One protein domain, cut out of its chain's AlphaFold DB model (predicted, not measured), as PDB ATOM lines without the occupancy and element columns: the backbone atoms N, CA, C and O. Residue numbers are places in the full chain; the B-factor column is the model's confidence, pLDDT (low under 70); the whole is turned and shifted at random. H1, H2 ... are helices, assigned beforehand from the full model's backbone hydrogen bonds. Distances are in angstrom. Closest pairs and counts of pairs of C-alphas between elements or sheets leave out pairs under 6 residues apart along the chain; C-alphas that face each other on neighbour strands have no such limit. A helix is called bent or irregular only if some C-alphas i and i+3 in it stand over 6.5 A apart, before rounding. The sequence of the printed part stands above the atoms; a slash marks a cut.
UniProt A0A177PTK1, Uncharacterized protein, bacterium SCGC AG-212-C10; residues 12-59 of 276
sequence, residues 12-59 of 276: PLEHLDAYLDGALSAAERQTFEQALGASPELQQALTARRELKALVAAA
ATOM      1  N   PRO A  12     146.737 106.521 135.661       77.19
ATOM      2  CA  PRO A  12     147.842 106.976 136.511       77.19
ATOM      3  C   PRO A  12     147.449 108.124 137.457       77.19
ATOM      4  O   PRO A  12     147.987 108.249 138.550       77.19
ATOM      5  N   LEU A  13     146.461 108.926 137.052       82.88
ATOM      6  CA  LEU A  13     145.894 110.022 137.833       82.88
ATOM      7  C   LEU A  13     145.054 109.576 139.042       82.88
ATOM      8  O   LEU A  13     144.995 110.312 140.020       82.88
ATOM      9  N   GLU A  14     144.415 108.403 139.004       83.00
ATOM     10  CA  GLU A  14     143.645 107.860 140.137       83.00
ATOM     11  C   GLU A  14     144.581 107.366 141.251       83.00
ATOM     12  O   GLU A  14     144.326 107.590 142.432       83.00
ATOM     13  N   HIS A  15     145.720 106.766 140.886       92.56
ATOM     14  CA  HIS A  15     146.737 106.346 141.856       92.56
ATOM     15  C   HIS A  15     147.463 107.517 142.528       92.56
ATOM     16  O   HIS A  15     148.068 107.326 143.580       92.56
ATOM     17  N   LEU A  16     147.400 108.722 141.952       95.06
ATOM     18  CA  LEU A  16     148.045 109.911 142.505       95.06
ATOM     19  C   LEU A  16     147.455 110.290 143.876       95.06
ATOM     20  O   LEU A  16     148.217 110.590 144.793       95.06
ATOM     21  N   ASP A  17     146.128 110.228 144.044       92.94
ATOM     22  CA  ASP A  17     145.479 110.514 145.338       92.94
ATOM     23  C   ASP A  17     145.792 109.424 146.364       92.94
ATOM     24  O   ASP A  17     146.224 109.720 147.476       92.94
ATOM     25  N   ALA A  18     145.698 108.153 145.958       95.06
ATOM     26  CA  ALA A  18     146.074 107.033 146.813       95.06
ATOM     27  C   ALA A  18     147.550 107.108 147.254       95.06
ATOM     28  O   ALA A  18     147.866 106.785 148.397       95.06
ATOM     29  N   TYR A  19     148.458 107.570 146.385       96.25
ATOM     30  CA  TYR A  19     149.861 107.807 146.736       96.25
ATOM     31  C   TYR A  19     150.010 108.930 147.774       96.25
ATOM     32  O   TYR A  19     150.760 108.776 148.737       96.25
ATOM     33  N   LEU A  20     149.286 110.046 147.611       95.75
ATOM     34  CA  LEU A  20     149.318 111.186 148.539       95.75
ATOM     35  C   LEU A  20     148.707 110.885 149.911       95.75
ATOM     36  O   LEU A  20     149.084 111.530 150.896       95.75
ATOM     37  N   ASP A  21     147.788 109.926 149.977       95.06
ATOM     38  CA  ASP A  21     147.171 109.459 151.219       95.06
ATOM     39  C   ASP A  21     147.870 108.222 151.805       95.06
ATOM     40  O   ASP A  21     147.491 107.740 152.869       95.06
ATOM     41  N   GLY A  22     148.920 107.717 151.146       96.25
ATOM     42  CA  GLY A  22     149.660 106.535 151.596       96.25
ATOM     43  C   GLY A  22     148.856 105.233 151.515       96.25
ATOM     44  O   GLY A  22     149.193 104.266 152.190       96.25
ATOM     45  N   ALA A  23     147.804 105.198 150.696       96.94
ATOM     46  CA  ALA A  23     146.890 104.070 150.537       96.94
ATOM     47  C   ALA A  23     147.364 103.014 149.515       96.94
ATOM     48  O   ALA A  23     146.691 102.003 149.331       96.94
ATOM     49  N   LEU A  24     148.502 103.229 148.842       95.81
ATOM     50  CA  LEU A  24     149.089 102.246 147.921       95.81
ATOM     51  C   LEU A  24     149.883 101.172 148.670       95.81
ATOM     52  O   LEU A  24     150.641 101.471 149.597       95.81
ATOM     53  N   SER A  25     149.787  99.921 148.212       96.00
ATOM     54  CA  SER A  25     150.679  98.854 148.676       96.00
ATOM     55  C   SER A  25     152.133  99.124 148.262       96.00
ATOM     56  O   SER A  25     152.405  99.885 147.334       96.00
ATOM     57  N   ALA A  26     153.102  98.466 148.911       96.50
ATOM     58  CA  ALA A  26     154.524  98.658 148.600       96.50
ATOM     59  C   ALA A  26     154.863  98.379 147.121       96.50
ATOM     60  O   ALA A  26     155.648  99.109 146.516       96.50
ATOM     61  N   ALA A  27     154.236  97.359 146.524       94.25
ATOM     62  CA  ALA A  27     154.437  97.014 145.120       94.25
ATOM     63  C   ALA A  27     153.853  98.077 144.172       94.25
ATOM     64  O   ALA A  27     154.521  98.487 143.225       94.25
ATOM     65  N   GLU A  28     152.636  98.559 144.440       93.69
ATOM     66  CA  GLU A  28     151.986  99.617 143.649       93.69
ATOM     67  C   GLU A  28     152.707 100.955 143.781       93.69
ATOM     68  O   GLU A  28     152.834 101.706 142.819       93.69
ATOM     69  N   ARG A  29     153.229 101.245 144.972       96.19
ATOM     70  CA  ARG A  29     154.036 102.434 145.206       96.19
ATOM     71  C   ARG A  29     155.298 102.418 144.348       96.19
ATOM     72  O   ARG A  29     155.607 103.422 143.716       96.19
ATOM     73  N   GLN A  30     156.000 101.286 144.283       96.44
ATOM     74  CA  GLN A  30     157.217 101.162 143.480       96.44
ATOM     75  C   GLN A  30     156.936 101.326 141.979       96.44
ATOM     76  O   GLN A  30     157.690 102.008 141.284       96.44
ATOM     77  N   THR A  31     155.855 100.730 141.464       94.56
ATOM     78  CA  THR A  31     155.475 100.895 140.051       94.56
ATOM     79  C   THR A  31     155.038 102.328 139.750       94.56
ATOM     80  O   THR A  31     155.403 102.873 138.706       94.56
ATOM     81  N   PHE A  32     154.323 102.968 140.675       95.50
ATOM     82  CA  PHE A  32     153.922 104.365 140.555       95.50
ATOM     83  C   PHE A  32     155.122 105.320 140.575       95.50
ATOM     84  O   PHE A  32     155.193 106.223 139.748       95.50
ATOM     85  N   GLU A  33     156.107 105.104 141.450       96.12
ATOM     86  CA  GLU A  33     157.326 105.921 141.517       96.12
ATOM     87  C   GLU A  33     158.181 105.796 140.243       96.12
ATOM     88  O   GLU A  33     158.740 106.789 139.776       96.12
ATOM     89  N   GLN A  34     158.218 104.617 139.612       96.00
ATOM     90  CA  GLN A  34     158.836 104.455 138.288       96.00
ATOM     91  C   GLN A  34     158.092 105.256 137.210       96.00
ATOM     92  O   GLN A  34     158.725 105.954 136.415       96.00
ATOM     93  N   ALA A  35     156.756 105.205 137.198       94.00
ATOM     94  CA  ALA A  35     155.938 105.990 136.272       94.00
ATOM     95  C   ALA A  35     156.090 107.506 136.502       94.00
ATOM     96  O   ALA A  35     156.160 108.275 135.543       94.00
ATOM     97  N   LEU A  36     156.207 107.928 137.763       96.38
ATOM     98  CA  LEU A  36     156.463 109.311 138.161       96.38
ATOM     99  C   LEU A  36     157.831 109.798 137.659       96.38
ATOM    100  O   LEU A  36     157.956 110.943 137.235       96.38
ATOM    101  N   GLY A  37     158.854 108.937 137.663       95.75
ATOM    102  CA  GLY A  37     160.169 109.249 137.092       95.75
ATOM    103  C   GLY A  37     160.161 109.383 135.565       95.75
ATOM    104  O   GLY A  37     160.948 110.148 135.014       95.75
ATOM    105  N   ALA A  38     159.259 108.672 134.882       96.25
ATOM    106  CA  ALA A  38     159.158 108.673 133.424       96.25
ATOM    107  C   ALA A  38     158.292 109.813 132.853       96.25
ATOM    108  O   ALA A  38     158.457 110.163 131.685       96.25
ATOM    109  N   SER A  39     157.369 110.381 133.640       96.06
ATOM    110  CA  SER A  39     156.402 111.379 133.164       96.06
ATOM    111  C   SER A  39     156.512 112.718 133.911       96.06
ATOM    112  O   SER A  39     156.132 112.794 135.084       96.06
ATOM    113  N   PRO A  40     156.952 113.809 133.247       95.75
ATOM    114  CA  PRO A  40     156.992 115.138 133.862       95.75
ATOM    115  C   PRO A  40     155.590 115.684 134.176       95.75
ATOM    116  O   PRO A  40     155.421 116.439 135.131       95.75
ATOM    117  N   GLU A  41     154.569 115.273 133.422       92.62
ATOM    118  CA  GLU A  41     153.175 115.670 133.655       92.62
ATOM    119  C   GLU A  41     152.660 115.141 135.004       92.62
ATOM    120  O   GLU A  41     152.036 115.879 135.770       92.62
ATOM    121  N   LEU A  42     152.998 113.893 135.360       95.56
ATOM    122  CA  LEU A  42     152.645 113.325 136.668       95.56
ATOM    123  C   LEU A  42     153.348 114.050 137.821       95.56
ATOM    124  O   LEU A  42     152.754 114.226 138.884       95.56
ATOM    125  N   GLN A  43     154.586 114.508 137.621       97.00
ATOM    126  CA  GLN A  43     155.316 115.288 138.627       97.00
ATOM    127  C   GLN A  43     154.679 116.663 138.858       97.00
ATOM    128  O   GLN A  43     154.543 117.097 140.005       97.00
ATOM    129  N   GLN A  44     154.242 117.333 137.787       96.81
ATOM    130  CA  GLN A  44     153.507 118.595 137.888       96.81
ATOM    131  C   GLN A  44     152.173 118.398 138.617       96.81
ATOM    132  O   GLN A  44     151.873 119.138 139.553       96.81
ATOM    133  N   ALA A  45     151.416 117.353 138.264       95.56
ATOM    134  CA  ALA A  45     150.160 117.021 138.932       95.56
ATOM    135  C   ALA A  45     150.356 116.707 140.427       95.56
ATOM    136  O   ALA A  45     149.589 117.185 141.266       95.56
ATOM    137  N   LEU A  46     151.405 115.952 140.782       97.44
ATOM    138  CA  LEU A  46     151.772 115.670 142.173       97.44
ATOM    139  C   LEU A  46     152.071 116.960 142.947       97.44
ATOM    140  O   LEU A  46     151.617 117.120 144.080       97.44
ATOM    141  N   THR A  47     152.829 117.875 142.340       97.62
ATOM    142  CA  THR A  47     153.222 119.148 142.958       97.62
ATOM    143  C   THR A  47     151.999 120.024 143.214       97.62
ATOM    144  O   THR A  47     151.766 120.415 144.356       97.62
ATOM    145  N   ALA A  48     151.143 120.211 142.205       96.94
ATOM    146  CA  ALA A  48     149.906 120.982 142.333       96.94
ATOM    147  C   ALA A  48     148.972 120.429 143.427       96.94
ATOM    148  O   ALA A  48     148.374 121.184 144.193       96.94
ATOM    149  N   ARG A  49     148.859 119.099 143.554       96.44
ATOM    150  CA  ARG A  49     148.034 118.483 144.607       96.44
ATOM    151  C   ARG A  49     148.653 118.592 145.998       96.44
ATOM    152  O   ARG A  49     147.915 118.761 146.966       96.44
ATOM    153  N   ARG A  50     149.983 118.532 146.123       96.94
ATOM    154  CA  ARG A  50     150.675 118.791 147.399       96.94
ATOM    155  C   ARG A  50     150.470 120.229 147.861       96.94
ATOM    156  O   ARG A  50     150.187 120.436 149.037       96.94
ATOM    157  N   GLU A  51     150.551 121.190 146.945       97.69
ATOM    158  CA  GLU A  51     150.256 122.598 147.228       97.69
ATOM    159  C   GLU A  51     148.804 122.786 147.675       97.69
ATOM    160  O   GLU A  51     148.555 123.411 148.703       97.69
ATOM    161  N   LEU A  52     147.845 122.170 146.976       97.00
ATOM    162  CA  LEU A  52     146.438 122.208 147.378       97.00
ATOM    163  C   LEU A  52     146.219 121.586 148.767       97.00
ATOM    164  O   LEU A  52     145.521 122.172 149.591       97.00
ATOM    165  N   LYS A  53     146.833 120.430 149.057       95.81
ATOM    166  CA  LYS A  53     146.745 119.769 150.373       95.81
ATOM    167  C   LYS A  53     147.346 120.644 151.473       95.81
ATOM    168  O   LYS A  53     146.760 120.735 152.546       95.81
ATOM    169  N   ALA A  54     148.457 121.328 151.200       95.94
ATOM    170  CA  ALA A  54     149.053 122.288 152.126       95.94
ATOM    171  C   ALA A  54     148.139 123.500 152.365       95.94
ATOM    172  O   ALA A  54     147.969 123.913 153.509       95.94
ATOM    173  N   LEU A  55     147.499 124.029 151.318       97.25
ATOM    174  CA  LEU A  55     146.555 125.144 151.426       97.25
ATOM    175  C   LEU A  55     145.322 124.758 152.252       97.25
ATOM    176  O   LEU A  55     144.916 125.507 153.135       97.25
ATOM    177  N   VAL A  56     144.759 123.570 152.013       96.06
ATOM    178  CA  VAL A  56     143.629 123.041 152.793       96.06
ATOM    179  C   VAL A  56     144.035 122.772 154.242       96.06
ATOM    180  O   VAL A  56     143.280 123.105 155.147       96.06
ATOM    181  N   ALA A  57     145.227 122.222 154.483       94.75
ATOM    182  CA  ALA A  57     145.732 121.985 155.836       94.75
ATOM    183  C   ALA A  57     146.037 123.284 156.604       94.75
ATOM    184  O   ALA A  57     145.997 123.290 157.830       94.75
ATOM    185  N   ALA A  58     146.336 124.376 155.896       95.62
ATOM    186  CA  ALA A  58     146.520 125.702 156.481       95.62
ATOM    187  C   ALA A  58     145.195 126.437 156.747       95.62
ATOM    188  O   ALA A  58     145.198 127.486 157.396       95.62
ATOM    189  N   ALA A  59     144.065 125.928 156.243       95.56
ATOM    190  CA  ALA A  59     142.767 126.517 156.523       95.56
ATOM    191  C   ALA A  59     142.440 126.380 158.024       95.56
ATOM    192  O   ALA A  59     142.710 125.331 158.613       95.56
TER     193      ALA A  59
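Overview. This is residues 12 to 59 of the 276 residues of an uncharacterized protein of bacterium SCGC AG-212-C10 (UniProt A0A177PTK1). Two helices, H2 and H3, meet near their ends as a V, and the short first helix, H1, sits in the opening between the two arms, set off toward one face of the V. The arm made by H3 is the longer one, and its far end sticks out with residues 54 to 59, of which 54 to 57 belong to H3. The printed part has 48 residues with three named helices, in the order H1, H2, H3, and no named strand; the class is all helix. It is only just compact, close to loose, with a radius of gyration of the C-alphas of 11.1 A, and spans 33 by 22 by 13 A.

Arrangement. H1, residues 12 to 20, and H2, residues 26 to 38, only just touch, with 3 pairs of C-alphas within 8 A. Their closest C-alphas, those of Tyr 19 and Arg 29, are 7.0 A apart, and H2 touches H1 with residues 29 to 32 alone. The two run opposite ways at a steep tilt of 59 degrees. H3, residues 40 to 57, touches H1 with residues 42 to 50 alone; the closest C-alphas, of Leu 16 and Leu 46, are 6.9 A apart. H1 and H3 run the same way at a steep tilt of 39 degrees. H2 and H3 touch only at the corner by their link, and only just, with 3 pairs of C-alphas within 8 A, the closest being Leu 36 and Leu 42 at 5.7 A. They run opposite ways at a steep tilt of 63 degrees. Every O i to N i+4 pair is within hydrogen-bond range in H2 and H3, and 3 of 5 are in H1.

Along the chain. H1 begins at C-alpha 12, (147.842, 106.976, 136.511), and measures 12.8 A; it is neither bent nor irregular, but only just: C-alphas 14 and 17 are 6.1 A apart. H2 measures 18.8 A from C-alpha 26 to C-alpha 38. H3 measures 25.6 A and ends at C-alpha 57, (145.732, 121.985, 155.836).

Size, cuts and confidence. The two C-alphas farthest apart, those of Ala 27 and Ala 59, are 33.7 A apart. Both links, H1 to H2 and H2 to H3, are tight, and the printed part has no cut. The mean pLDDT of the printed part is 94.9, and no printed residue is under 70.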